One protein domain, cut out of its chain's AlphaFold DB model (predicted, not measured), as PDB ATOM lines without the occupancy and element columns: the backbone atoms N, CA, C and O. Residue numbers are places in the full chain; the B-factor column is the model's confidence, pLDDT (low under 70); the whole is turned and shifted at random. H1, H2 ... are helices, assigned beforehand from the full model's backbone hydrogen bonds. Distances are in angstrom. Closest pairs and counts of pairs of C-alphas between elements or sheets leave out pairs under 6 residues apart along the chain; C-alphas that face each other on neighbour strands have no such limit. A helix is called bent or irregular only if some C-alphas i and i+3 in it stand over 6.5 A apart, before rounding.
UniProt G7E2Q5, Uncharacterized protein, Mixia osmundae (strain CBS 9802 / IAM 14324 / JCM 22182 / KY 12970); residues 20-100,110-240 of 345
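What this domain is: This is residues 20 to 100 and 110 to 240 of the 345 residues of an uncharacterized protein of Mixia osmundae (strain CBS 9802 / IAM 14324 / JCM 22182 / KY 12970) (UniProt G7E2Q5). The helices make an elongated body in which the contacts run round a ring: long H2 on one side, H3 and H4 following each other along it, H7 next to them, H6 beside H7, long H9a crossing H6, and H8 bridging from H9a back to H2. H5 packs on H2 and H8 at one end; at the other end residues 22 to 26 of H1 meet residues 148 to 152 of H6 in a corner, and residues 234 to 240 of H9 stick out. The printed part has 212 residues with nine named helices, H1 to H9 in order, and no named strand: all helix. It is compact, with a radius of gyration of the C-alphas of 18.4 A and spans of 64 by 35 by 34 A.

How they stand to each other: H1, residues 20 to 34, leads by a tight link to H2, residues 38 to 68, the hub, touching four helices. H2 has a kink of 32 degrees near residue 62. H3, residues 73 to 83, forms a hairpin with H2, closest C-alphas Tyr 67 and Met 73, 4.6 A. H4, residues 85 to 94, touches H2 at a shallow tilt of 23 degrees, opposite ways, closest C-alphas Leu 52 and Gly 87, 4.6 A. H5, residues 110 to 123, touches H2 about perpendicular, at 77 degrees, closest C-alphas Gly 64 and Phe 114, 5.7 A. H6, residues 129 to 152, touches H1, closest C-alphas Thr 22 and Ser 152, 5.3 A. H7, residues 156 to 173, forms a hairpin with H6 at 12 degrees, closest C-alphas Ser 150 and Arg 159, 4.5 A; H2, H3, H4 and H7 are a bundle, helices packed side by side. H8, residues 178 to 190, touches H2, closest C-alphas Ser 53 and Phe 183, 6.7 A, and H5, closest C-alphas Ile 116 and Ala 188, 4.9 A. H9, residues 198 to 240, one helix by its hydrogen bonds, is bent: C-alphas 228 and 231 are 6.6 A apart. Its arm H9a touches H6 at a steep tilt of 43 degrees, closest C-alphas Ile 137 and Gly 216, 4.0 A. O i to N i+4 pairs are all within hydrogen-bond range in H1, H4, H6 and H9b, but 25 of 27 in H2, 5 of 7 in H3, 9 of 10 in H5, 12 of 14 in H7, 6 of 9 in H8 and 20 of 27 in H9a.

Where its parts are: H1 begins at C-alpha 20, (103.431, 62.379, 39.041). H2 measures 43.3 A, H6 35.0 A, H7 26.5 A and H9a, residues 198 to 228, 41.5 A. H9b, residues 231 to 240, ends at C-alpha 240, (116.650, 70.873, 43.098).

The domain as a whole: The C-alphas of Gln 70 and Glu 240, 65.6 A apart, are the farthest. Residues 101 to 109 are cut out, with 25.6 A between C-alphas 100 and 110; no link printed whole is long. Mean pLDDT of the printed part is 81.2; 24 residues are under 70, among them 230 to 240.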
ATOM      1  N   VAL A  20     102.514  61.700  38.111       73.81
ATOM      2  CA  VAL A  20     103.431  62.379  39.041       73.81
ATOM      3  C   VAL A  20     102.829  63.699  39.540       73.81
ATOM      4  O   VAL A  20     102.806  63.953  40.743       73.81
ATOM      5  N   GLN A  21     102.289  64.523  38.638       77.25
ATOM      6  CA  GLN A  21     101.622  65.781  38.995       77.25
ATOM      7  C   GLN A  21     100.358  65.540  39.829       77.25
ATOM      8  O   GLN A  21     100.167  66.216  40.838       77.25
ATOM      9  N   THR A  22      99.527  64.560  39.462       81.38
ATOM     10  CA  THR A  22      98.341  64.176  40.242       81.38
ATOM     11  C   THR A  22      98.727  63.780  41.659       81.38
ATOM     12  O   THR A  22      98.115  64.251  42.617       81.38
ATOM     13  N   THR A  23      99.765  62.952  41.810       74.12
ATOM     14  CA  THR A  23     100.235  62.508  43.129       74.12
ATOM     15  C   THR A  23     100.714  63.692  43.969       74.12
ATOM     16  O   THR A  23     100.342  63.799  45.138       74.12
ATOM     17  N   ALA A  24     101.442  64.640  43.372       75.56
ATOM     18  CA  ALA A  24     101.865  65.862  44.051       75.56
ATOM     19  C   ALA A  24     100.673  66.721  44.521       75.56
ATOM     20  O   ALA A  24     100.643  67.162  45.671       75.56
ATOM     21  N   ILE A  25      99.665  66.918  43.661       78.62
ATOM     22  CA  ILE A  25      98.437  67.664  43.989       78.62
ATOM     23  C   ILE A  25      97.659  66.957  45.108       78.62
ATOM     24  O   ILE A  25      97.168  67.603  46.036       78.62
ATOM     25  N   MET A  26      97.571  65.626  45.055       77.94
ATOM     26  CA  MET A  26      96.914  64.811  46.074       77.94
ATOM     27  C   MET A  26      97.633  64.905  47.426       77.94
ATOM     28  O   MET A  26      96.973  65.058  48.454       77.94
ATOM     29  N   MET A  27      98.969  64.878  47.440       72.62
ATOM     30  CA  MET A  27      99.771  65.072  48.654       72.62
ATOM     31  C   MET A  27      99.578  66.472  49.247       72.62
ATOM     32  O   MET A  27      99.370  66.606  50.454       72.62
ATOM     33  N   GLU A  28      99.586  67.517  48.416       75.50
ATOM     34  CA  GLU A  28      99.313  68.884  48.869       75.50
ATOM     35  C   GLU A  28      97.895  69.001  49.457       75.50
ATOM     36  O   GLU A  28      97.701  69.602  50.517       75.50
ATOM     37  N   GLY A  29      96.909  68.373  48.810       73.38
ATOM     38  CA  GLY A  29      95.539  68.261  49.308       73.38
ATOM     39  C   GLY A  29      95.461  67.549  50.661       73.38
ATOM     40  O   GLY A  29      94.807  68.046  51.578       73.38
ATOM     41  N   ALA A  30      96.183  66.439  50.827       76.19
ATOM     42  CA  ALA A  30      96.234  65.681  52.076       76.19
ATOM     43  C   ALA A  30      96.847  66.493  53.229       76.19
ATOM     44  O   ALA A  30      96.319  66.488  54.342       76.19
ATOM     45  N   VAL A  31      97.916  67.252  52.969       76.50
ATOM     46  CA  VAL A  31      98.551  68.122  53.976       76.50
ATOM     47  C   VAL A  31      97.633  69.279  54.357       76.50
ATOM     48  O   VAL A  31      97.459  69.552  55.546       76.50
ATOM     49  N   LYS A  32      96.978  69.911  53.375       79.94
ATOM     50  CA  LYS A  32      95.967  70.945  53.636       79.94
ATOM     51  C   LYS A  32      94.809  70.400  54.461       79.94
ATOM     52  O   LYS A  32      94.354  71.082  55.373       79.94
ATOM     53  N   LYS A  33      94.350  69.181  54.173       75.25
ATOM     54  CA  LYS A  33      93.291  68.509  54.932       75.25
ATOM     55  C   LYS A  33      93.725  68.216  56.368       75.25
ATOM     56  O   LYS A  33      92.959  68.463  57.291       75.25
ATOM     57  N   HIS A  34      94.963  67.773  56.576       78.88
ATOM     58  CA  HIS A  34      95.502  67.527  57.916       78.88
ATOM     59  C   HIS A  34      95.664  68.809  58.752       78.88
ATOM     60  O   HIS A  34      95.509  68.775  59.968       78.88
ATOM     61  N   GLN A  35      95.957  69.946  58.113       83.00
ATOM     62  CA  GLN A  35      96.097  71.245  58.782       83.00
ATOM     63  C   GLN A  35      94.763  71.978  59.011       83.00
ATOM     64  O   GLN A  35      94.756  73.056  59.610       83.00
ATOM     65  N   GLN A  36      93.636  71.442  58.534       80.75
ATOM     66  CA  GLN A  36      92.333  72.069  58.743       80.75
ATOM     67  C   GLN A  36      91.870  71.931  60.193       80.75
ATOM     68  O   GLN A  36      92.099  70.926  60.864       80.75
ATOM     69  N   ARG A  37      91.175  72.965  60.675       88.56
ATOM     70  CA  ARG A  37      90.503  72.926  61.976       88.56
ATOM     71  C   ARG A  37      89.442  71.829  61.977       88.56
ATOM     72  O   ARG A  37      88.700  71.685  61.005       88.56
ATOM     73  N   ILE A  38      89.325  71.139  63.108       85.81
ATOM     74  CA  ILE A  38      88.343  70.068  63.320       85.81
ATOM     75  C   ILE A  38      86.915  70.572  63.058       85.81
ATOM     76  O   ILE A  38      86.135  69.860  62.439       85.81
ATOM     77  N   ASP A  39      86.605  71.823  63.415       86.38
ATOM     78  CA  ASP A  39      85.290  72.443  63.182       86.38
ATOM     79  C   ASP A  39      84.898  72.440  61.692       86.38
ATOM     80  O   ASP A  39      83.788  72.064  61.317       86.38
ATOM     81  N   HIS A  40      85.836  72.815  60.816       82.69
ATOM     82  CA  HIS A  40      85.604  72.828  59.371       82.69
ATOM     83  C   HIS A  40      85.504  71.415  58.809       82.69
ATOM     84  O   HIS A  40      84.706  71.182  57.904       82.69
ATOM     85  N   LEU A  41      86.300  70.484  59.339       83.62
ATOM     86  CA  LEU A  41      86.227  69.082  58.949       83.62
ATOM     87  C   LEU A  41      84.843  68.517  59.285       83.62
ATOM     88  O   LEU A  41      84.178  67.990  58.406       83.62
ATOM     89  N   PHE A  42      84.368  68.737  60.511       84.69
ATOM     90  CA  PHE A  42      83.059  68.286  60.974       84.69
ATOM     91  C   PHE A  42      81.905  68.832  60.118       84.69
ATOM     92  O   PHE A  42      81.055  68.066  59.666       84.69
ATOM     93  N   ILE A  43      81.903  70.137  59.820       85.12
ATOM     94  CA  ILE A  43      80.862  70.760  58.981       85.12
ATOM     95  C   ILE A  43      80.902  70.214  57.551       85.12
ATOM     96  O   ILE A  43      79.860  69.874  56.988       85.12
ATOM     97  N   LYS A  44      82.095  70.094  56.954       84.25
ATOM     98  CA  LYS A  44      82.253  69.517  55.610       84.25
ATOM     99  C   LYS A  44      81.788  68.065  55.547       84.25
ATOM    100  O   LYS A  44      81.320  67.632  54.499       84.25
ATOM    101  N   SER A  45      81.901  67.335  56.648       83.56
ATOM    102  CA  SER A  45      81.441  65.955  56.756       83.56
ATOM    103  C   SER A  45      79.941  65.811  56.848       83.56
ATOM    104  O   SER A  45      79.372  64.998  56.122       83.56
ATOM    105  N   ILE A  46      79.284  66.668  57.626       83.19
ATOM    106  CA  ILE A  46      77.820  66.753  57.610       83.19
ATOM    107  C   ILE A  46      77.330  67.111  56.203       83.19
ATOM    108  O   ILE A  46      76.414  66.474  55.686       83.19
ATOM    109  N   LEU A  47      77.965  68.092  55.550       84.38
ATOM    110  CA  LEU A  47      77.587  68.499  54.198       84.38
ATOM    111  C   LEU A  47      77.745  67.353  53.187       84.38
ATOM    112  O   LEU A  47      76.838  67.117  52.388       84.38
ATOM    113  N   ALA A  48      78.849  66.606  53.262       84.19
ATOM    114  CA  ALA A  48      79.072  65.429  52.427       84.19
ATOM    115  C   ALA A  48      78.005  64.349  52.668       84.19
ATOM    116  O   ALA A  48      77.497  63.760  51.714       84.19
ATOM    117  N   GLY A  49      77.623  64.105  53.925       82.12
ATOM    118  CA  GLY A  49      76.578  63.136  54.241       82.12
ATOM    119  C   GLY A  49      75.187  63.565  53.768       82.12
ATOM    120  O   GLY A  49      74.436  62.725  53.274       82.12
ATOM    121  N   ILE A  50      74.856  64.860  53.819       83.38
ATOM    122  CA  ILE A  50      73.616  65.391  53.222       83.38
ATOM    123  C   ILE A  50      73.610  65.146  51.708       83.38
ATOM    124  O   ILE A  50      72.642  64.604  51.180       83.38
ATOM    125  N   GLN A  51      74.697  65.487  51.014       86.56
ATOM    126  CA  GLN A  51      74.821  65.292  49.564       86.56
ATOM    127  C   GLN A  51      74.695  63.822  49.164       86.56
ATOM    128  O   GLN A  51      73.991  63.494  48.207       86.56
ATOM    129  N   LEU A  52      75.340  62.928  49.919       85.69
ATOM    130  CA  LEU A  52      75.250  61.497  49.667       85.69
ATOM    131  C   LEU A  52      73.846  60.956  49.959       85.69
ATOM    132  O   LEU A  52      73.356  60.118  49.211       85.69
ATOM    133  N   SER A  53      73.176  61.466  50.996       80.50
ATOM    134  CA  SER A  53      71.799  61.072  51.325       80.50
ATOM    135  C   SER A  53      70.811  61.488  50.227       80.50
ATOM    136  O   SER A  53      69.916  60.719  49.891       80.50
ATOM    137  N   VAL A  54      70.994  62.663  49.611       83.81
ATOM    138  CA  VAL A  54      70.192  63.095  48.447       83.81
ATOM    139  C   VAL A  54      70.377  62.141  47.265       83.81
ATOM    140  O   VAL A  54      69.401  61.768  46.617       83.81
ATOM    141  N   ALA A  55      71.607  61.693  47.002       85.44
ATOM    142  CA  ALA A  55      71.867  60.697  45.964       85.44
ATOM    143  C   ALA A  55      71.276  59.319  46.311       85.44
ATOM    144  O   ALA A  55      70.703  58.665  45.444       85.44
ATOM    145  N   GLY A  56      71.358  58.902  47.578       81.94
ATOM    146  CA  GLY A  56      70.722  57.683  48.074       81.94
ATOM    147  C   GLY A  56      69.204  57.709  47.895       81.94
ATOM    148  O   GLY A  56      68.632  56.747  47.389       81.94
ATOM    149  N   GLN A  57      68.558  58.835  48.207       79.69
ATOM    150  CA  GLN A  57      67.129  59.021  47.963       79.69
ATOM    151  C   GLN A  57      66.797  58.950  46.469       79.69
ATOM    152  O   GLN A  57      65.862  58.255  46.083       79.69
ATOM    153  N   LEU A  58      67.585  59.615  45.621       86.19
ATOM    154  CA  LEU A  58      67.397  59.580  44.170       86.19
ATOM    155  C   LEU A  58      67.482  58.147  43.621       86.19
ATOM    156  O   LEU A  58      66.670  57.759  42.783       86.19
ATOM    157  N   VAL A  59      68.423  57.343  44.124       85.75
ATOM    158  CA  VAL A  59      68.554  55.924  43.766       85.75
ATOM    159  C   VAL A  59      67.296  55.152  44.144       85.75
ATOM    160  O   VAL A  59      66.795  54.403  43.312       85.75
ATOM    161  N   ILE A  60      66.752  55.346  45.348       80.19
ATOM    162  CA  ILE A  60      65.530  54.643  45.763       80.19
ATOM    163  C   ILE A  60      64.337  55.080  44.905       80.19
ATOM    164  O   ILE A  60      63.583  54.227  44.444       80.19
ATOM    165  N   THR A  61      64.183  56.376  44.623       83.69
ATOM    166  CA  THR A  61      63.079  56.879  43.790       83.69
ATOM    167  C   THR A  61      63.126  56.318  42.366       83.69
ATOM    168  O   THR A  61      62.084  56.006  41.793       83.69
ATOM    169  N   VAL A  62      64.320  56.169  41.785       86.81
ATOM    170  CA  VAL A  62      64.477  55.682  40.405       86.81
ATOM    171  C   VAL A  62      64.478  54.151  40.331       86.81
ATOM    172  O   VAL A  62      63.827  53.577  39.461       86.81
ATOM    173  N   ALA A  63      65.189  53.469  41.231       85.12
ATOM    174  CA  ALA A  63      65.358  52.015  41.199       85.12
ATOM    175  C   ALA A  63      64.270  51.249  41.970       85.12
ATOM    176  O   ALA A  63      64.020  50.083  41.667       85.12
ATOM    177  N   GLY A  64      63.589  51.878  42.931       81.44
ATOM    178  CA  GLY A  64      62.522  51.262  43.726       81.44
ATOM    179  C   GLY A  64      61.358  50.726  42.880       81.44
ATOM    180  O   GLY A  64      61.018  49.549  43.011       81.44
ATOM    181  N   PRO A  65      60.780  51.514  41.951       83.62
ATOM    182  CA  PRO A  65      59.725  51.028  41.058       83.62
ATOM    183  C   PRO A  65      60.194  49.921  40.103       83.62
ATOM    184  O   PRO A  65      59.446  48.993  39.806       83.62
ATOM    185  N   VAL A  66      61.447  49.997  39.640       85.00
ATOM    186  CA  VAL A  66      62.074  48.973  38.785       85.00
ATOM    187  C   VAL A  66      62.192  47.652  39.541       85.00
ATOM    188  O   VAL A  66      61.886  46.598  38.990       85.00
ATOM    189  N   TYR A  67      62.578  47.719  40.814       79.25
ATOM    190  CA  TYR A  67      62.667  46.571  41.705       79.25
ATOM    191  C   TYR A  67      61.303  45.911  41.949       79.25
ATOM    192  O   TYR A  67      61.195  44.687  41.942       79.25
ATOM    193  N   ALA A  68      60.254  46.718  42.136       78.50
ATOM    194  CA  ALA A  68      58.888  46.232  42.345       78.50
ATOM    195  C   ALA A  68      58.243  45.636  41.075       78.50
ATOM    196  O   ALA A  68      57.207  44.972  41.156       78.50
ATOM    197  N   SER A  69      58.835  45.863  39.900       81.81
ATOM    198  CA  SER A  69      58.335  45.365  38.619       81.81
ATOM    199  C   SER A  69      58.787  43.930  38.346       81.81
ATOM    200  O   SER A  69      59.977  43.636  38.357       81.81
ATOM    201  N   GLN A  70      57.852  43.047  37.986       77.38
ATOM    202  CA  GLN A  70      58.153  41.651  37.632       77.38
ATOM    203  C   GLN A  70      59.082  41.527  36.412       77.38
ATOM    204  O   GLN A  70      59.906  40.619  36.345       77.38
ATOM    205  N   THR A  71      58.979  42.450  35.454       85.19
ATOM    206  CA  THR A  71      59.737  42.390  34.193       85.19
ATOM    207  C   THR A  71      61.111  43.045  34.306       85.19
ATOM    208  O   THR A  71      62.071  42.584  33.694       85.19
ATOM    209  N   LEU A  72      61.213  44.140  35.065       85.00
ATOM    210  CA  LEU A  72      62.426  44.964  35.106       85.00
ATOM    211  C   LEU A  72      63.332  44.667  36.303       85.00
ATOM    212  O   LEU A  72      64.447  45.188  36.341       85.00
ATOM    213  N   MET A  73      62.898  43.809  37.232       82.25
ATOM    214  CA  MET A  73      63.657  43.471  38.434       82.25
ATOM    215  C   MET A  73      65.129  43.123  38.139       82.25
ATOM    216  O   MET A  73      65.984  43.763  38.737       82.25
ATOM    217  N   PRO A  74      65.511  42.277  37.162       85.12
ATOM    218  CA  PRO A  74      66.929  41.954  36.928       85.12
ATOM    219  C   PRO A  74      67.842  43.163  36.643       85.12
ATOM    220  O   PRO A  74      69.048  43.098  36.872       85.12
ATOM    221  N   PHE A  75      67.280  44.279  36.170       86.25
ATOM    222  CA  PHE A  75      68.022  45.480  35.781       86.25
ATOM    223  C   PHE A  75      68.107  46.536  36.891       86.25
ATOM    224  O   PHE A  75      68.733  47.582  36.691       86.25
ATOM    225  N   TRP A  76      67.520  46.287  38.068       83.12
ATOM    226  CA  TRP A  76      67.461  47.280  39.142       83.12
ATOM    227  C   TRP A  76      68.858  47.717  39.612       83.12
ATOM    228  O   TRP A  76      69.076  48.909  39.808       83.12
ATOM    229  N   HIS A  77      69.823  46.791  39.715       84.75
ATOM    230  CA  HIS A  77      71.205  47.095  40.117       84.75
ATOM    231  C   HIS A  77      71.920  47.999  39.108       84.75
ATOM    232  O   HIS A  77      72.663  48.895  39.502       84.75
ATOM    233  N   LEU A  78      71.676  47.792  37.809       90.62
ATOM    234  CA  LEU A  78      72.273  48.605  36.748       90.62
ATOM    235  C   LEU A  78      71.729  50.033  36.778       90.62
ATOM    236  O   LEU A  78      72.497  50.982  36.635       90.62
ATOM    237  N   ILE A  79      70.421  50.183  37.003       89.88
ATOM    238  CA  ILE A  79      69.757  51.486  37.104       89.88
ATOM    239  C   ILE A  79      70.169  52.201  38.395       89.88
ATOM    240  O   ILE A  79      70.574  53.361  38.349       89.88
ATOM    241  N   ALA A  80      70.149  51.500  39.533       87.31
ATOM    242  CA  ALA A  80      70.621  52.028  40.809       87.31
ATOM    243  C   ALA A  80      72.080  52.486  40.705       87.31
ATOM    244  O   ALA A  80      72.410  53.611  41.081       87.31
ATOM    245  N   GLY A  81      72.941  51.647  40.125       89.25
ATOM    246  CA  GLY A  81      74.345  51.956  39.923       89.25
ATOM    247  C   GLY A  81      74.585  53.117  38.969       89.25
ATOM    248  O   GLY A  81      75.552  53.840  39.164       89.25
ATOM    249  N   PHE A  82      73.740  53.333  37.961       92.62
ATOM    250  CA  PHE A  82      73.910  54.463  37.050       92.62
ATOM    251  C   PHE A  82      73.593  55.804  37.725       92.62
ATOM    252  O   PHE A  82      74.209  56.816  37.405       92.62
ATOM    253  N   VAL A  83      72.654  55.818  38.675       90.75
ATOM    254  CA  VAL A  83      72.226  57.023  39.408       90.75
ATOM    255  C   VAL A  83      73.130  57.317  40.613       90.75
ATOM    256  O   VAL A  83      73.350  58.475  40.968       90.75
ATOM    257  N   TYR A  84      73.706  56.279  41.222       88.25
ATOM    258  CA  TYR A  84      74.535  56.380  42.427       88.25
ATOM    259  C   TYR A  84      75.735  57.363  42.347       88.25
ATOM    260  O   TYR A  84      75.975  58.078  43.327       88.25
ATOM    261  N   PRO A  85      76.475  57.493  41.219       91.50
ATOM    262  CA  PRO A  85      77.611  58.410  41.092       91.50
ATOM    263  C   PRO A  85      77.299  59.884  41.351       91.50
ATOM    264  O   PRO A  85      78.215  60.631  41.701       91.50
ATOM    265  N   VAL A  86      76.034  60.310  41.237       91.69
ATOM    266  CA  VAL A  86      75.610  61.702  41.475       91.69
ATOM    267  C   VAL A  86      76.092  62.213  42.838       91.69
ATOM    268  O   VAL A  86      76.577  63.340  42.932       91.69
ATOM    269  N   GLY A  87      76.040  61.381  43.883       87.88
ATOM    270  CA  GLY A  87      76.487  61.766  45.226       87.88
ATOM    271  C   GLY A  87      77.990  62.032  45.298       87.88
ATOM    272  O   GLY A  87      78.414  63.067  45.810       87.88
ATOM    273  N   LEU A  88      78.802  61.133  44.730       86.75
ATOM    274  CA  LEU A  88      80.262  61.268  44.747       86.75
ATOM    275  C   LEU A  88      80.736  62.435  43.870       86.75
ATOM    276  O   LEU A  88      81.652  63.159  44.255       86.75
ATOM    277  N   VAL A  89      80.060  62.681  42.744       91.44
ATOM    278  CA  VAL A  89      80.283  63.866  41.903       91.44
ATOM    279  C   VAL A  89      80.000  65.152  42.682       91.44
ATOM    280  O   VAL A  89      80.840  66.051  42.698       91.44
ATOM    281  N   MET A  90      78.861  65.244  43.374       88.62
ATOM    282  CA  MET A  90      78.507  66.423  44.176       88.62
ATOM    283  C   MET A  90      79.529  66.698  45.284       88.62
ATOM    284  O   MET A  90      79.959  67.842  45.464       88.62
ATOM    285  N   ILE A  91      79.980  65.656  45.986       88.50
ATOM    286  CA  ILE A  91      81.020  65.767  47.019       88.50
ATOM    287  C   ILE A  91      82.327  66.280  46.410       88.50
ATOM    288  O   ILE A  91      82.927  67.223  46.932       88.50
ATOM    289  N   GLN A  92      82.741  65.714  45.274       86.25
ATOM    290  CA  GLN A  92      83.991  66.085  44.621       86.25
ATOM    291  C   GLN A  92      83.982  67.530  44.102       86.25
ATOM    292  O   GLN A  92      85.002  68.216  44.200       86.25
ATOM    293  N   LEU A  93      82.851  67.997  43.564       87.38
ATOM    294  CA  LEU A  93      82.706  69.361  43.046       87.38
ATOM    295  C   LEU A  93      82.594  70.406  44.158       87.38
ATOM    296  O   LEU A  93      83.087  71.521  44.000       87.38
ATOM    297  N   THR A  94      81.982  70.055  45.289       86.56
ATOM    298  CA  THR A  94      81.851  70.967  46.438       86.56
ATOM    299  C   THR A  94      83.060  70.952  47.373       86.56
ATOM    300  O   THR A  94      83.193  71.842  48.210       86.56
ATOM    301  N   GLY A  95      83.963  69.975  47.233       81.88
ATOM    302  CA  GLY A  95      85.119  69.818  48.119       81.88
ATOM    303  C   GLY A  95      84.721  69.448  49.551       81.88
ATOM    304  O   GLY A  95      85.419  69.813  50.505       81.88
ATOM    305  N   SER A  96      83.577  68.775  49.699       83.38
ATOM    306  CA  SER A  96      83.090  68.269  50.981       83.38
ATOM    307  C   SER A  96      83.899  67.036  51.396       83.38
ATOM    308  O   SER A  96      84.418  66.302  50.558       83.38
ATOM    309  N   GLU A  97      84.042  66.814  52.699       78.25
ATOM    310  CA  GLU A  97      84.944  65.792  53.236       78.25
ATOM    311  C   GLU A  97      84.130  64.629  53.763       78.25
ATOM    312  O   GLU A  97      83.513  64.747  54.815       78.25
ATOM    313  N   LEU A  98      84.126  63.511  53.044       70.62
ATOM    314  CA  LEU A  98      83.262  62.388  53.379       70.62
ATOM    315  C   LEU A  98      83.639  61.771  54.734       70.62
ATOM    316  O   LEU A  98      84.606  61.022  54.856       70.62
ATOM    317  N   PHE A  99      82.842  62.089  55.748       60.50
ATOM    318  CA  PHE A  99      82.748  61.369  57.009       60.50
ATOM    319  C   PHE A  99      81.263  61.269  57.346       60.50
ATOM    320  O   PHE A  99      80.455  62.124  56.993       60.50
ATOM    321  N   THR A 100      80.893  60.126  57.892       50.75
ATOM    322  CA  THR A 100      79.580  59.511  57.719       50.75
ATOM    323  C   THR A 100      78.483  60.252  58.486       50.75
ATOM    324  O   THR A 100      78.609  60.430  59.696       50.75
ATOM    325  N   GLY A 110      56.101  53.506  49.473       57.09
ATOM    326  CA  GLY A 110      56.706  52.606  48.472       57.09
ATOM    327  C   GLY A 110      58.190  52.286  48.719       57.09
ATOM    328  O   GLY A 110      58.723  51.313  48.188       57.09
ATOM    329  N   PHE A 111      58.852  53.077  49.563       64.31
ATOM    330  CA  PHE A 111      60.296  53.053  49.810       64.31
ATOM    331  C   PHE A 111      60.661  52.025  50.874       64.31
ATOM    332  O   PHE A 111      61.746  51.445  50.852       64.31
ATOM    333  N   ASN A 112      59.714  51.751  51.768       68.69
ATOM    334  CA  ASN A 112      59.857  50.810  52.866       68.69
ATOM    335  C   ASN A 112      60.159  49.390  52.363       68.69
ATOM    336  O   ASN A 112      61.070  48.736  52.869       68.69
ATOM    337  N   THR A 113      59.468  48.943  51.311       72.06
ATOM    338  CA  THR A 113      59.691  47.625  50.702       72.06
ATOM    339  C   THR A 113      61.072  47.525  50.063       72.06
ATOM    340  O   THR A 113      61.765  46.529  50.267       72.06
ATOM    341  N   PHE A 114      61.510  48.556  49.333       74.69
ATOM    342  CA  PHE A 114      62.852  48.576  48.749       74.69
ATOM    343  C   PHE A 114      63.924  48.546  49.841       74.69
ATOM    344  O   PHE A 114      64.826  47.722  49.774       74.69
ATOM    345  N   ALA A 115      63.802  49.384  50.875       73.19
ATOM    346  CA  ALA A 115      64.770  49.445  51.967       73.19
ATOM    347  C   ALA A 115      64.882  48.110  52.720       73.19
ATOM    348  O   ALA A 115      65.994  47.617  52.916       73.19
ATOM    349  N   ILE A 116      63.750  47.494  53.088       75.50
ATOM    350  CA  ILE A 116      63.736  46.178  53.745       75.50
ATOM    351  C   ILE A 116      64.384  45.130  52.838       75.50
ATOM    352  O   ILE A 116      65.275  44.412  53.282       75.50
ATOM    353  N   THR A 117      63.979  45.059  51.569       74.06
ATOM    354  CA  THR A 117      64.432  43.982  50.680       74.06
ATOM    355  C   THR A 117      65.890  44.158  50.246       74.06
ATOM    356  O   THR A 117      66.622  43.180  50.141       74.06
ATOM    357  N   PHE A 118      66.352  45.395  50.059       76.38
ATOM    358  CA  PHE A 118      67.754  45.714  49.780       76.38
ATOM    359  C   PHE A 118      68.653  45.350  50.966       76.38
ATOM    360  O   PHE A 118      69.692  44.709  50.805       76.38
ATOM    361  N   ALA A 119      68.237  45.709  52.181       74.81
ATOM    362  CA  ALA A 119      68.966  45.351  53.391       74.81
ATOM    363  C   ALA A 119      68.941  43.840  53.647       74.81
ATOM    364  O   ALA A 119      69.942  43.270  54.083       74.81
ATOM    365  N   GLN A 120      67.832  43.177  53.308       75.38
ATOM    366  CA  GLN A 120      67.774  41.725  53.261       75.38
ATOM    367  C   GLN A 120      68.771  41.200  52.237       75.38
ATOM    368  O   GLN A 120      69.604  40.420  52.627       75.38
ATOM    369  N   GLN A 121      68.837  41.656  50.988       75.06
ATOM    370  CA  GLN A 121      69.826  41.147  50.020       75.06
ATOM    371  C   GLN A 121      71.286  41.274  50.479       75.06
ATOM    372  O   GLN A 121      72.105  40.408  50.167       75.06
ATOM    373  N   LYS A 122      71.604  42.303  51.272       74.62
ATOM    374  CA  LYS A 122      72.923  42.459  51.901       74.62
ATOM    375  C   LYS A 122      73.212  41.424  52.996       74.62
ATOM    376  O   LYS A 122      74.373  41.119  53.248       74.62
ATOM    377  N   ILE A 123      72.179  40.889  53.650       69.69
ATOM    378  CA  ILE A 123      72.279  40.060  54.866       69.69
ATOM    379  C   ILE A 123      71.634  38.658  54.725       69.69
ATOM    380  O   ILE A 123      71.904  37.775  55.539       69.69
ATOM    381  N   ALA A 124      70.858  38.409  53.670       56.84
ATOM    382  CA  ALA A 124      69.759  37.435  53.607       56.84
ATOM    383  C   ALA A 124      70.184  35.981  53.786       56.84
ATOM    384  O   ALA A 124      69.349  35.142  54.087       56.84
ATOM    385  N   ASN A 125      71.461  35.661  53.605       51.00
ATOM    386  CA  ASN A 125      71.896  34.277  53.462       51.00
ATOM    387  C   ASN A 125      73.111  33.952  54.329       51.00
ATOM    388  O   ASN A 125      74.059  33.343  53.840       51.00
ATOM    389  N   GLY A 126      73.134  34.399  55.589       60.12
ATOM    390  CA  GLY A 126      74.242  34.073  56.496       60.12
ATOM    391  C   GLY A 126      75.599  34.462  55.902       60.12
ATOM    392  O   GLY A 126      76.542  33.669  55.925       60.12
ATOM    393  N   VAL A 127      75.653  35.652  55.289       67.38
ATOM    394  CA  VAL A 127      76.819  36.120  54.539       67.38
ATOM    395  C   VAL A 127      78.043  36.019  55.433       67.38
ATOM    396  O   VAL A 127      78.098  36.578  56.532       67.38
ATOM    397  N   ARG A 128      79.023  35.247  54.967       82.62
ATOM    398  CA  ARG A 128      80.227  34.976  55.741       82.62
ATOM    399  C   ARG A 128      81.038  36.259  55.819       82.62
ATOM    400  O   ARG A 128      81.190  36.973  54.832       82.62
ATOM    401  N   TRP A 129      81.608  36.523  56.988       84.69
ATOM    402  CA  TRP A 129      82.353  37.751  57.276       84.69
ATOM    403  C   TRP A 129      83.407  38.101  56.207       84.69
ATOM    404  O   TRP A 129      83.580  39.261  55.839       84.69
ATOM    405  N   HIS A 130      84.072  37.086  55.643       87.44
ATOM    406  CA  HIS A 130      85.078  37.267  54.595       87.44
ATOM    407  C   HIS A 130      84.502  37.752  53.256       87.44
ATOM    408  O   HIS A 130      85.192  38.456  52.528       87.44
ATOM    409  N   GLU A 131      83.259  37.412  52.915       88.75
ATOM    410  CA  GLU A 131      82.635  37.851  51.661       88.75
ATOM    411  C   GLU A 131      82.369  39.350  51.692       88.75
ATOM    412  O   GLU A 131      82.714  40.059  50.749       88.75
ATOM    413  N   VAL A 132      81.822  39.841  52.807       88.62
ATOM    414  CA  VAL A 132      81.595  41.274  53.039       88.62
ATOM    415  C   VAL A 132      82.924  42.028  53.025       88.62
ATOM    416  O   VAL A 132      83.052  43.063  52.373       88.62
ATOM    417  N   PHE A 133      83.950  41.465  53.664       91.25
ATOM    418  CA  PHE A 133      85.298  42.028  53.661       91.25
ATOM    419  C   PHE A 133      85.897  42.130  52.246       91.25
ATOM    420  O   PHE A 133      86.368  43.200  51.857       91.25
ATOM    421  N   LEU A 134      85.843  41.057  51.446       91.44
ATOM    422  CA  LEU A 134      86.370  41.043  50.075       91.44
ATOM    423  C   LEU A 134      85.604  41.999  49.152       91.44
ATOM    424  O   LEU A 134      86.222  42.747  48.390       91.44
ATOM    425  N   LYS A 135      84.270  42.039  49.263       90.88
ATOM    426  CA  LYS A 135      83.436  43.039  48.578       90.88
ATOM    427  C   LYS A 135      83.835  44.462  48.982       90.88
ATOM    428  O   LYS A 135      83.915  45.339  48.124       90.88
ATOM    429  N   GLY A 136      84.154  44.677  50.259       89.81
ATOM    430  CA  GLY A 136      84.660  45.942  50.788       89.81
ATOM    431  C   GLY A 136      85.987  46.392  50.172       89.81
ATOM    432  O   GLY A 136      86.174  47.581  49.903       89.81
ATOM    433  N   ILE A 137      86.906  45.463  49.900       93.00
ATOM    434  CA  ILE A 137      88.173  45.780  49.220       93.00
ATOM    435  C   ILE A 137      87.897  46.289  47.805       93.00
ATOM    436  O   ILE A 137      88.380  47.360  47.432       93.00
ATOM    437  N   GLY A 138      87.088  45.551  47.040       90.94
ATOM    438  CA  GLY A 138      86.743  45.900  45.662       90.94
ATOM    439  C   GLY A 138      86.023  47.246  45.550       90.94
ATOM    440  O   GLY A 138      86.361  48.050  44.679       90.94
ATOM    441  N   ALA A 139      85.088  47.532  46.465       91.44
ATOM    442  CA  ALA A 139      84.392  48.817  46.511       91.44
ATOM    443  C   ALA A 139      85.373  49.982  46.644       91.44
ATOM    444  O   ALA A 139      85.394  50.883  45.804       91.44
ATOM    445  N   ASN A 140      86.207  49.971  47.690       90.62
ATOM    446  CA  ASN A 140      87.035  51.138  47.973       90.62
ATOM    447  C   ASN A 140      88.238  51.257  47.032       90.62
ATOM    448  O   ASN A 140      88.722  52.362  46.813       90.62
ATOM    449  N   TYR A 141      88.673  50.157  46.413       90.31
ATOM    450  CA  TYR A 141      89.613  50.219  45.298       90.31
ATOM    451  C   TYR A 141      89.053  51.072  44.147       90.31
ATOM    452  O   TYR A 141      89.701  52.029  43.719       90.31
ATOM    453  N   LEU A 142      87.824  50.789  43.694       91.50
ATOM    454  CA  LEU A 142      87.181  51.525  42.598       91.50
ATOM    455  C   LEU A 142      86.854  52.975  42.977       91.50
ATOM    456  O   LEU A 142      87.041  53.878  42.161       91.50
ATOM    457  N   VAL A 143      86.425  53.218  44.218       89.81
ATOM    458  CA  VAL A 143      86.160  54.574  44.729       89.81
ATOM    459  C   VAL A 143      87.444  55.406  44.790       89.81
ATOM    460  O   VAL A 143      87.473  56.531  44.292       89.81
ATOM    461  N   CYS A 144      88.529  54.871  45.356       88.56
ATOM    462  CA  CYS A 144      89.798  55.596  45.421       88.56
ATOM    463  C   CYS A 144      90.406  55.815  44.028       88.56
ATOM    464  O   CYS A 144      90.966  56.883  43.777       88.56
ATOM    465  N   LEU A 145      90.244  54.859  43.107       88.00
ATOM    466  CA  LEU A 145      90.645  55.022  41.711       88.00
ATOM    467  C   LEU A 145      89.860  56.151  41.024       88.00
ATOM    468  O   LEU A 145      90.464  57.007  40.381       88.00
ATOM    469  N   ALA A 146      88.537  56.211  41.212       89.50
ATOM    470  CA  ALA A 146      87.693  57.286  40.688       89.50
ATOM    471  C   ALA A 146      88.136  58.671  41.184       89.50
ATOM    472  O   ALA A 146      88.248  59.608  40.392       89.50
ATOM    473  N   VAL A 147      88.435  58.802  42.482       87.75
ATOM    474  CA  VAL A 147      88.929  60.061  43.065       87.75
ATOM    475  C   VAL A 147      90.296  60.433  42.486       87.75
ATOM    476  O   VAL A 147      90.502  61.583  42.097       87.75
ATOM    477  N   PHE A 148      91.217  59.475  42.356       85.81
ATOM    478  CA  PHE A 148      92.531  59.717  41.753       85.81
ATOM    479  C   PHE A 148      92.421  60.195  40.295       85.81
ATOM    480  O   PHE A 148      93.048  61.183  39.899       85.81
ATOM    481  N   MET A 149      91.580  59.534  39.496       87.50
ATOM    482  CA  MET A 149      91.324  59.926  38.108       87.50
ATOM    483  C   MET A 149      90.634  61.291  38.023       87.50
ATOM    484  O   MET A 149      90.961  62.088  37.147       87.50
ATOM    485  N   SER A 150      89.743  61.611  38.965       88.00
ATOM    486  CA  SER A 150      89.097  62.925  39.037       88.00
ATOM    487  C   SER A 150      90.100  64.047  39.320       88.00
ATOM    488  O   SER A 150      90.079  65.085  38.661       88.00
ATOM    489  N   ILE A 151      91.046  63.833  40.240       85.44
ATOM    490  CA  ILE A 151      92.119  64.803  40.513       85.44
ATOM    491  C   ILE A 151      93.027  64.977  39.286       85.44
ATOM    492  O   ILE A 151      93.511  66.080  39.041       85.44
ATOM    493  N   SER A 152      93.213  63.916  38.493       85.62
ATOM    494  CA  SER A 152      94.018  63.952  37.264       85.62
ATOM    495  C   SER A 152      93.373  64.762  36.133       85.62
ATOM    496  O   SER A 152      94.073  65.163  35.211       85.62
ATOM    497  N   ALA A 153      92.069  65.041  36.194       87.44
ATOM    498  CA  ALA A 153      91.349  65.804  35.177       87.44
ATOM    499  C   ALA A 153      91.272  67.307  35.511       87.44
ATOM    500  O   ALA A 153      91.073  67.704  36.673       87.44
ATOM    501  N   ARG A 154      91.364  68.176  34.491       82.88
ATOM    502  CA  ARG A 154      91.230  69.639  34.669       82.88
ATOM    503  C   ARG A 154      89.795  70.106  34.434       82.88
ATOM    504  O   ARG A 154      89.302  70.931  35.203       82.88
ATOM    505  N   SER A 155      89.112  69.549  33.436       87.06
ATOM    506  CA  SER A 155      87.713  69.850  33.124       87.06
ATOM    507  C   SER A 155      86.735  69.217  34.110       87.06
ATOM    508  O   SER A 155      86.881  68.071  34.533       87.06
ATOM    509  N   ILE A 156      85.661  69.950  34.408       87.88
ATOM    510  CA  ILE A 156      84.533  69.456  35.207       87.88
ATOM    511  C   ILE A 156      83.872  68.255  34.520       87.88
ATOM    512  O   ILE A 156      83.554  67.277  35.187       87.88
ATOM    513  N   VAL A 157      83.709  68.296  33.194       90.31
ATOM    514  CA  VAL A 157      83.062  67.208  32.440       90.31
ATOM    515  C   VAL A 157      83.863  65.915  32.584       90.31
ATOM    516  O   VAL A 157      83.308  64.877  32.936       90.31
ATOM    517  N   SER A 158      85.182  65.996  32.410       88.31
ATOM    518  CA  SER A 158      86.090  64.860  32.573       88.31
ATOM    519  C   SER A 158      86.038  64.305  33.995       88.31
ATOM    520  O   SER A 158      85.915  63.096  34.165       88.31
ATOM    521  N   ARG A 159      86.015  65.172  35.021       90.25
ATOM    522  CA  ARG A 159      85.868  64.767  36.432       90.25
ATOM    523  C   ARG A 159      84.588  63.990  36.710       90.25
ATOM    524  O   ARG A 159      84.631  63.021  37.463       90.25
ATOM    525  N   VAL A 160      83.470  64.414  36.124       92.19
ATOM    526  CA  VAL A 160      82.178  63.731  36.268       92.19
ATOM    527  C   VAL A 160      82.245  62.341  35.637       92.19
ATOM    528  O   VAL A 160      81.906  61.358  36.290       92.19
ATOM    529  N   LEU A 161      82.728  62.245  34.397       91.81
ATOM    530  CA  LEU A 161      82.747  60.989  33.643       91.81
ATOM    531  C   LEU A 161      83.693  59.941  34.243       91.81
ATOM    532  O   LEU A 161      83.319  58.771  34.343       91.81
ATOM    533  N   VAL A 162      84.887  60.343  34.698       91.75
ATOM    534  CA  VAL A 162      85.853  59.412  35.318       91.75
ATOM    535  C   VAL A 162      85.396  58.902  36.683       91.75
ATOM    536  O   VAL A 162      85.792  57.811  37.082       91.75
ATOM    537  N   ILE A 163      84.544  59.655  37.385       92.38
ATOM    538  CA  ILE A 163      83.874  59.177  38.598       92.38
ATOM    539  C   ILE A 163      82.750  58.201  38.251       92.38
ATOM    540  O   ILE A 163      82.560  57.203  38.948       92.38
ATOM    541  N   TRP A 164      82.011  58.482  37.179       93.12
ATOM    542  CA  TRP A 164      80.781  57.771  36.855       93.12
ATOM    543  C   TRP A 164      80.995  56.275  36.645       93.12
ATOM    544  O   TRP A 164      80.290  55.466  37.239       93.12
ATOM    545  N   ILE A 165      81.985  55.897  35.833       93.00
ATOM    546  CA  ILE A 165      82.170  54.501  35.417       93.00
ATOM    547  C   ILE A 165      82.616  53.584  36.570       93.00
ATOM    548  O   ILE A 165      81.963  52.556  36.774       93.00
ATOM    549  N   PRO A 166      83.659  53.902  37.364       92.06
ATOM    550  CA  PRO A 166      84.063  53.030  38.466       92.06
ATOM    551  C   PRO A 166      82.988  52.930  39.554       92.06
ATOM    552  O   PRO A 166      82.776  51.848  40.106       92.06
ATOM    553  N   VAL A 167      82.274  54.031  39.828       91.81
ATOM    554  CA  VAL A 167      81.174  54.042  40.801       91.81
ATOM    555  C   VAL A 167      79.993  53.209  40.306       91.81
ATOM    556  O   VAL A 167      79.495  52.355  41.038       91.81
ATOM    557  N   TRP A 168      79.600  53.375  39.042       93.19
ATOM    558  CA  TRP A 168      78.556  52.560  38.426       93.19
ATOM    559  C   TRP A 168      78.905  51.070  38.454       93.19
ATOM    560  O   TRP A 168      78.063  50.238  38.796       93.19
ATOM    561  N   THR A 169      80.162  50.739  38.163       91.94
ATOM    562  CA  THR A 169      80.659  49.362  38.144       91.94
ATOM    563  C   THR A 169      80.527  48.700  39.514       91.94
ATOM    564  O   THR A 169      79.944  47.621  39.607       91.94
ATOM    565  N   PHE A 170      81.008  49.328  40.594       89.69
ATOM    566  CA  PHE A 170      80.979  48.667  41.906       89.69
ATOM    567  C   PHE A 170      79.553  48.474  42.434       89.69
ATOM    568  O   PHE A 170      79.270  47.453  43.061       89.69
ATOM    569  N   VAL A 171      78.652  49.426  42.169       88.31
ATOM    570  CA  VAL A 171      77.249  49.320  42.596       88.31
ATOM    571  C   VAL A 171      76.523  48.249  41.789       88.31
ATOM    572  O   VAL A 171      75.782  47.456  42.362       88.31
ATOM    573  N   SER A 172      76.787  48.171  40.483       88.50
ATOM    574  CA  SER A 172      76.181  47.156  39.611       88.50
ATOM    575  C   SER A 172      76.628  45.736  39.965       88.50
ATOM    576  O   SER A 172      75.843  44.803  39.835       88.50
ATOM    577  N   ILE A 173      77.873  45.571  40.427       89.88
ATOM    578  CA  ILE A 173      78.405  44.289  40.923       89.88
ATOM    579  C   ILE A 173      77.874  43.965  42.334       89.88
ATOM    580  O   ILE A 173      77.874  42.805  42.745       89.88
ATOM    581  N   GLY A 174      77.414  44.969  43.087       85.94
ATOM    582  CA  GLY A 174      76.947  44.797  44.464       85.94
ATOM    583  C   GLY A 174      78.090  44.686  45.476       85.94
ATOM    584  O   GLY A 174      78.033  43.866  46.397       85.94
ATOM    585  N   PHE A 175      79.159  45.470  45.295       89.50
ATOM    586  CA  PHE A 175      80.197  45.606  46.319       89.50
ATOM    587  C   PHE A 175      79.710  46.419  47.529       89.50
ATOM    588  O   PHE A 175      78.812  47.253  47.438       89.50
ATOM    589  N   GLU A 176      80.335  46.164  48.676       87.44
ATOM    590  CA  GLU A 176      79.950  46.722  49.973       87.44
ATOM    591  C   GLU A 176      80.769  47.980  50.270       87.44
ATOM    592  O   GLU A 176      82.004  47.958  50.258       87.44
ATOM    593  N   HIS A 177      80.099  49.096  50.547       88.19
ATOM    594  CA  HIS A 177      80.769  50.346  50.877       88.19
ATOM    595  C   HIS A 177      80.206  50.915  52.167       88.19
ATOM    596  O   HIS A 177      79.039  51.286  52.232       88.19
ATOM    597  N   THR A 178      81.078  51.073  53.162       86.69
ATOM    598  CA  THR A 178      80.724  51.492  54.522       86.69
ATOM    599  C   THR A 178      79.809  52.711  54.528       86.69
ATOM    600  O   THR A 178      78.812  52.740  55.243       86.69
ATOM    601  N   VAL A 179      80.135  53.726  53.723       80.25
ATOM    602  CA  VAL A 179      79.388  54.987  53.716       80.25
ATOM    603  C   VAL A 179      78.011  54.817  53.064       80.25
ATOM    604  O   VAL A 179      77.039  55.406  53.526       80.25
ATOM    605  N   ALA A 180      77.909  53.973  52.032       79.19
ATOM    606  CA  ALA A 180      76.637  53.613  51.408       79.19
ATOM    607  C   ALA A 180      75.748  52.826  52.376       79.19
ATOM    608  O   ALA A 180      74.559  53.112  52.519       79.19
ATOM    609  N   ASP A 181      76.340  51.853  53.067       81.12
ATOM    610  CA  ASP A 181      75.636  50.972  53.994       81.12
ATOM    611  C   ASP A 181      75.097  51.754  55.183       81.12
ATOM    612  O   ASP A 181      73.986  51.491  55.640       81.12
ATOM    613  N   MET A 182      75.846  52.761  55.636       78.38
ATOM    614  CA  MET A 182      75.388  53.656  56.685       78.38
ATOM    615  C   MET A 182      74.110  54.390  56.297       78.38
ATOM    616  O   MET A 182      73.327  54.621  57.199       78.38
ATOM    617  N   PHE A 183      73.824  54.657  55.018       76.69
ATOM    618  CA  PHE A 183      72.541  55.228  54.592       76.69
ATOM    619  C   PHE A 183      71.421  54.173  54.538       76.69
ATOM    620  O   PHE A 183      70.408  54.304  55.224       76.69
ATOM    621  N   PHE A 184      71.599  53.103  53.756       75.12
ATOM    622  CA  PHE A 184      70.510  52.158  53.468       75.12
ATOM    623  C   PHE A 184      70.116  51.282  54.665       75.12
ATOM    624  O   PHE A 184      68.937  50.976  54.851       75.12
ATOM    625  N   MET A 185      71.080  50.878  55.495       78.56
ATOM    626  CA  MET A 185      70.840  49.892  56.553       78.56
ATOM    627  C   MET A 185      70.086  50.468  57.756       78.56
ATOM    628  O   MET A 185      69.130  49.837  58.208       78.56
ATOM    629  N   PRO A 186      70.413  51.669  58.269       78.56
ATOM    630  CA  PRO A 186      69.615  52.297  59.316       78.56
ATOM    631  C   PRO A 186      68.191  52.616  58.866       78.56
ATOM    632  O   PRO A 186      67.280  52.469  59.674       78.56
ATOM    633  N   ILE A 187      67.973  52.979  57.594       76.25
ATOM    634  CA  ILE A 187      66.618  53.150  57.041       76.25
ATOM    635  C   ILE A 187      65.846  51.834  57.126       76.25
ATOM    636  O   ILE A 187      64.741  51.811  57.658       76.25
ATOM    637  N   ALA A 188      66.437  50.722  56.688       76.44
ATOM    638  CA  ALA A 188      65.783  49.418  56.761       76.44
ATOM    639  C   ALA A 188      65.444  48.986  58.199       76.44
ATOM    640  O   ALA A 188      64.377  48.424  58.441       76.44
ATOM    641  N   ILE A 189      66.320  49.286  59.166       78.19
ATOM    642  CA  ILE A 189      66.067  49.022  60.590       78.19
ATOM    643  C   ILE A 189      64.926  49.908  61.113       78.19
ATOM    644  O   ILE A 189      64.037  49.409  61.797       78.19
ATOM    645  N   MET A 190      64.914  51.201  60.770       77.44
ATOM    646  CA  MET A 190      63.862  52.144  61.185       77.44
ATOM    647  C   MET A 190      62.487  51.799  60.599       77.44
ATOM    648  O   MET A 190      61.471  52.017  61.251       77.44
ATOM    649  N   VAL A 191      62.455  51.228  59.395       77.00
ATOM    650  CA  VAL A 191      61.234  50.741  58.734       77.00
ATOM    651  C   VAL A 191      60.742  49.405  59.327       77.00
ATOM    652  O   VAL A 191      59.601  49.008  59.102       77.00
ATOM    653  N   GLY A 192      61.564  48.732  60.137       72.38
ATOM    654  CA  GLY A 192      61.184  47.510  60.845       72.38
ATOM    655  C   GLY A 192      61.473  46.221  60.075       72.38
ATOM    656  O   GLY A 192      60.664  45.298  60.115       72.38
ATOM    657  N   ALA A 193      62.612  46.139  59.376       72.62
ATOM    658  CA  ALA A 193      63.047  44.906  58.718       72.62
ATOM    659  C   ALA A 193      63.139  43.733  59.730       72.62
ATOM    660  O   ALA A 193      63.972  43.783  60.639       72.62
ATOM    661  N   PRO A 194      62.334  42.662  59.575       63.53
ATOM    662  CA  PRO A 194      62.110  41.663  60.628       63.53
ATOM    663  C   PRO A 194      63.323  40.777  60.962       63.53
ATOM    664  O   PRO A 194      63.324  40.128  62.003       63.53
ATOM    665  N   GLU A 195      64.372  40.771  60.134       67.38
ATOM    666  CA  GLU A 195      65.547  39.898  60.317       67.38
ATOM    667  C   GLU A 195      66.852  40.644  60.645       67.38
ATOM    668  O   GLU A 195      67.893  40.027  60.873       67.38
ATOM    669  N   ILE A 196      66.832  41.981  60.702       72.12
ATOM    670  CA  ILE A 196      68.056  42.786  60.805       72.12
ATOM    671  C   ILE A 196      68.138  43.432  62.184       72.12
ATOM    672  O   ILE A 196      67.646  44.530  62.426       72.12
ATOM    673  N   THR A 197      68.820  42.757  63.109       80.19
ATOM    674  CA  THR A 197      69.168  43.357  64.406       80.19
ATOM    675  C   THR A 197      70.379  44.282  64.256       80.19
ATOM    676  O   THR A 197      71.374  43.903  63.635       80.19
ATOM    677  N   THR A 198      70.374  45.453  64.905       79.56
ATOM    678  CA  THR A 198      71.506  46.406  64.897       79.56
ATOM    679  C   THR A 198      72.839  45.741  65.254       79.56
ATOM    680  O   THR A 198      73.840  45.950  64.576       79.56
ATOM    681  N   ARG A 199      72.856  44.870  66.275       81.88
ATOM    682  CA  ARG A 199      74.048  44.102  66.676       81.88
ATOM    683  C   ARG A 199      74.580  43.214  65.550       81.88
ATOM    684  O   ARG A 199      75.791  43.143  65.336       81.88
ATOM    685  N   TYR A 200      73.683  42.525  64.852       81.50
ATOM    686  CA  TYR A 200      74.053  41.642  63.752       81.50
ATOM    687  C   TYR A 200      74.649  42.450  62.594       81.50
ATOM    688  O   TYR A 200      75.721  42.117  62.097       81.50
ATOM    689  N   TYR A 201      74.019  43.571  62.239       81.88
ATOM    690  CA  TYR A 201      74.515  44.462  61.193       81.88
ATOM    691  C   TYR A 201      75.887  45.072  61.520       81.88
ATOM    692  O   TYR A 201      76.769  45.098  60.664       81.88
ATOM    693  N   VAL A 202      76.117  45.522  62.756       84.56
ATOM    694  CA  VAL A 202      77.417  46.096  63.142       84.56
ATOM    695  C   VAL A 202      78.531  45.047  63.057       84.56
ATOM    696  O   VAL A 202      79.590  45.320  62.495       84.56
ATOM    697  N   SER A 203      78.287  43.847  63.588       83.00
ATOM    698  CA  SER A 203      79.296  42.780  63.665       83.00
ATOM    699  C   SER A 203      79.609  42.117  62.323       83.00
ATOM    700  O   SER A 203      80.783  41.931  62.003       83.00
ATOM    701  N   ASN A 204      78.584  41.797  61.532       82.31
ATOM    702  CA  ASN A 204      78.730  41.038  60.286       82.31
ATOM    703  C   ASN A 204      78.645  41.897  59.017       82.31
ATOM    704  O   ASN A 204      78.997  41.415  57.949       82.31
ATOM    705  N   GLY A 205      78.200  43.153  59.124       84.94
ATOM    706  CA  GLY A 205      78.122  44.107  58.014       84.94
ATOM    707  C   GLY A 205      79.180  45.202  58.126       84.94
ATOM    708  O   GLY A 205      80.190  45.163  57.434       84.94
ATOM    709  N   ILE A 206      78.986  46.169  59.033       86.06
ATOM    710  CA  ILE A 206      79.845  47.369  59.107       86.06
ATOM    711  C   ILE A 206      81.313  47.019  59.342       86.06
ATOM    712  O   ILE A 206      82.170  47.504  58.610       86.06
ATOM    713  N   ILE A 207      81.630  46.221  60.365       88.38
ATOM    714  CA  ILE A 207      83.024  45.924  60.725       88.38
ATOM    715  C   ILE A 207      83.815  45.310  59.554       88.38
ATOM    716  O   ILE A 207      84.864  45.866  59.211       88.38
ATOM    717  N   PRO A 208      83.357  44.217  58.907       90.81
ATOM    718  CA  PRO A 208      84.069  43.666  57.756       90.81
ATOM    719  C   PRO A 208      84.145  44.649  56.585       90.81
ATOM    720  O   PRO A 208      85.213  44.768  55.982       90.81
ATOM    721  N   THR A 209      83.077  45.403  56.289       90.25
ATOM    722  CA  THR A 209      83.098  46.396  55.202       90.25
ATOM    723  C   THR A 209      84.105  47.515  55.468       90.25
ATOM    724  O   THR A 209      84.856  47.884  54.568       90.25
ATOM    725  N   VAL A 210      84.176  48.031  56.699       90.12
ATOM    726  CA  VAL A 210      85.131  49.076  57.104       90.12
ATOM    727  C   VAL A 210      86.558  48.594  56.900       90.12
ATOM    728  O   VAL A 210      87.357  49.283  56.265       90.12
ATOM    729  N   LEU A 211      86.882  47.401  57.402       90.88
ATOM    730  CA  LEU A 211      88.216  46.822  57.256       90.88
ATOM    731  C   LEU A 211      88.559  46.579  55.785       90.88
ATOM    732  O   LEU A 211      89.654  46.927  55.345       90.88
ATOM    733  N   GLY A 212      87.609  46.048  55.013       90.44
ATOM    734  CA  GLY A 212      87.768  45.848  53.578       90.44
ATOM    735  C   GLY A 212      88.017  47.167  52.852       90.44
ATOM    736  O   GLY A 212      88.957  47.275  52.071       90.44
ATOM    737  N   ASN A 213      87.247  48.211  53.165       91.81
ATOM    738  CA  ASN A 213      87.429  49.534  52.579       91.81
ATOM    739  C   ASN A 213      88.805  50.124  52.941       91.81
ATOM    740  O   ASN A 213      89.494  50.637  52.056       91.81
ATOM    741  N   TYR A 214      89.258  50.011  54.195       87.69
ATOM    742  CA  TYR A 214      90.602  50.453  54.589       87.69
ATOM    743  C   TYR A 214      91.703  49.752  53.788       87.69
ATOM    744  O   TYR A 214      92.627  50.415  53.318       87.69
ATOM    745  N   VAL A 215      91.591  48.438  53.578       89.75
ATOM    746  CA  VAL A 215      92.548  47.670  52.767       89.75
ATOM    747  C   VAL A 215      92.467  48.077  51.288       89.75
ATOM    748  O   VAL A 215      93.492  48.386  50.682       89.75
ATOM    749  N   GLY A 216      91.265  48.162  50.714       84.94
ATOM    750  CA  GLY A 216      91.042  48.546  49.315       84.94
ATOM    751  C   GLY A 216      91.614  49.918  48.955       84.94
ATOM    752  O   GLY A 216      92.312  50.062  47.955       84.94
ATOM    753  N   GLY A 217      91.364  50.926  49.791       81.44
ATOM    754  CA  GLY A 217      91.831  52.291  49.534       81.44
ATOM    755  C   GLY A 217      93.247  52.562  50.035       81.44
ATOM    756  O   GLY A 217      94.059  53.149  49.325       81.44
ATOM    757  N   GLY A 218      93.565  52.139  51.259       77.19
ATOM    758  CA  GLY A 218      94.843  52.438  51.906       77.19
ATOM    759  C   GLY A 218      95.999  51.593  51.376       77.19
ATOM    760  O   GLY A 218      97.050  52.133  51.022       77.19
ATOM    761  N   LEU A 219      95.809  50.273  51.283       80.19
ATOM    762  CA  LEU A 219      96.864  49.361  50.842       80.19
ATOM    763  C   LEU A 219      96.993  49.356  49.315       80.19
ATOM    764  O   LEU A 219      98.073  49.619  48.798       80.19
ATOM    765  N   PHE A 220      95.909  49.103  48.581       79.25
ATOM    766  CA  PHE A 220      96.012  48.905  47.129       79.25
ATOM    767  C   PHE A 220      96.141  50.195  46.324       79.25
ATOM    768  O   PHE A 220      96.861  50.208  45.333       79.25
ATOM    769  N   VAL A 221      95.482  51.282  46.730       78.25
ATOM    770  CA  VAL A 221      95.591  52.561  46.011       78.25
ATOM    771  C   VAL A 221      96.648  53.445  46.674       78.25
ATOM    772  O   VAL A 221      97.682  53.729  46.075       78.25
ATOM    773  N   GLY A 222      96.459  53.821  47.940       73.69
ATOM    774  CA  GLY A 222      97.348  54.754  48.636       73.69
ATOM    775  C   GLY A 222      98.816  54.315  48.660       73.69
ATOM    776  O   GLY A 222      99.696  55.091  48.289       73.69
ATOM    777  N   THR A 223      99.087  53.066  49.049       76.06
ATOM    778  CA  THR A 223     100.468  52.568  49.183       76.06
ATOM    779  C   THR A 223     101.139  52.357  47.826       76.06
ATOM    780  O   THR A 223     102.318  52.672  47.686       76.06
ATOM    781  N   VAL A 224     100.407  51.892  46.808       79.88
ATOM    782  CA  VAL A 224     100.963  51.678  45.460       79.88
ATOM    783  C   VAL A 224     101.329  53.003  44.796       79.88
ATOM    784  O   VAL A 224     102.452  53.150  44.321       79.88
ATOM    785  N   TYR A 225     100.436  53.998  44.806       72.06
ATOM    786  CA  TYR A 225     100.743  55.309  44.221       72.06
ATOM    787  C   TYR A 225     101.853  56.037  44.988       72.06
ATOM    788  O   TYR A 225     102.702  56.683  44.373       72.06
ATOM    789  N   TRP A 226     101.910  55.882  46.316       69.94
ATOM    790  CA  TRP A 226     103.033  56.381  47.109       69.94
ATOM    791  C   TRP A 226     104.353  55.686  46.752       69.94
ATOM    792  O   TRP A 226     105.354  56.367  46.544       69.94
ATOM    793  N   TRP A 227     104.362  54.358  46.624       76.81
ATOM    794  CA  TRP A 227     105.560  53.602  46.254       76.81
ATOM    795  C   TRP A 227     106.071  53.989  44.866       76.81
ATOM    796  O   TRP A 227     107.263  54.220  44.680       76.81
ATOM    797  N   VAL A 228     105.164  54.084  43.892       77.75
ATOM    798  CA  VAL A 228     105.527  54.347  42.498       77.75
ATOM    799  C   VAL A 228     105.931  55.800  42.282       77.75
ATOM    800  O   VAL A 228     106.928  56.023  41.613       77.75
ATOM    801  N   PHE A 229     105.204  56.784  42.822       70.25
ATOM    802  CA  PHE A 229     105.411  58.203  42.485       70.25
ATOM    803  C   PHE A 229     105.945  59.059  43.636       70.25
ATOM    804  O   PHE A 229     106.539  60.107  43.387       70.25
ATOM    805  N   GLY A 230     105.791  58.619  44.887       61.84
ATOM    806  CA  GLY A 230     106.341  59.322  46.048       61.84
ATOM    807  C   GLY A 230     107.870  59.348  46.045       61.84
ATOM    808  O   GLY A 230     108.458  60.376  46.371       61.84
ATOM    809  N   LEU A 231     108.513  58.267  45.590       61.41
ATOM    810  CA  LEU A 231     109.975  58.184  45.487       61.41
ATOM    811  C   LEU A 231     110.542  59.154  44.432       61.41
ATOM    812  O   LEU A 231     111.510  59.857  44.708       61.41
ATOM    813  N   TYR A 232     109.886  59.285  43.272       61.19
ATOM    814  CA  TYR A 232     110.311  60.231  42.227       61.19
ATOM    815  C   TYR A 232     110.246  61.690  42.685       61.19
ATOM    816  O   TYR A 232     111.078  62.506  42.285       61.19
ATOM    817  N   GLN A 233     109.254  62.039  43.507       60.84
ATOM    818  CA  GLN A 233     109.106  63.405  43.993       60.84
ATOM    819  C   GLN A 233     110.181  63.762  45.028       60.84
ATOM    820  O   GLN A 233     110.679  64.889  45.012       60.84
ATOM    821  N   GLU A 234     110.587  62.815  45.881       59.75
ATOM    822  CA  GLU A 234     111.739  63.011  46.769       59.75
ATOM    823  C   GLU A 234     113.028  63.225  45.966       59.75
ATOM    824  O   GLU A 234     113.771  64.164  46.249       59.75
ATOM    825  N   ASP A 235     113.265  62.428  44.926       58.25
ATOM    826  CA  ASP A 235     114.466  62.550  44.094       58.25
ATOM    827  C   ASP A 235     114.529  63.887  43.341       58.25
ATOM    828  O   ASP A 235     115.587  64.524  43.294       58.25
ATOM    829  N   ALA A 236     113.390  64.364  42.825       59.81
ATOM    830  CA  ALA A 236     113.289  65.665  42.163       59.81
ATOM    831  C   ALA A 236     113.571  66.836  43.124       59.81
ATOM    832  O   ALA A 236     114.335  67.739  42.781       59.81
ATOM    833  N   LEU A 237     113.015  66.799  44.342       59.62
ATOM    834  CA  LEU A 237     113.266  67.819  45.370       59.62
ATOM    835  C   LEU A 237     114.733  67.831  45.817       59.62
ATOM    836  O   LEU A 237     115.317  68.893  46.023       59.62
ATOM    837  N   LEU A 238     115.352  66.656  45.950       59.81
ATOM    838  CA  LEU A 238     116.755  66.542  46.352       59.81
ATOM    839  C   LEU A 238     117.719  67.034  45.274       59.81
ATOM    840  O   LEU A 238     118.769  67.584  45.602       59.81
ATOM    841  N   ALA A 239     117.389  66.830  44.004       58.84
ATOM    842  CA  ALA A 239     118.201  67.333  42.909       58.84
ATOM    843  C   ALA A 239     118.026  68.856  42.714       58.84
ATOM    844  O   ALA A 239     119.019  69.545  42.475       58.84
ATOM    845  N   GLU A 240     116.836  69.416  42.979       62.44
ATOM    846  CA  GLU A 240     116.650  70.873  43.098       62.44
ATOM    847  C   GLU A 240     117.478  71.464  44.259       62.44
ATOM    848  O   GLU A 240     118.173  72.465  44.072       62.44
TER     849      GLU A 240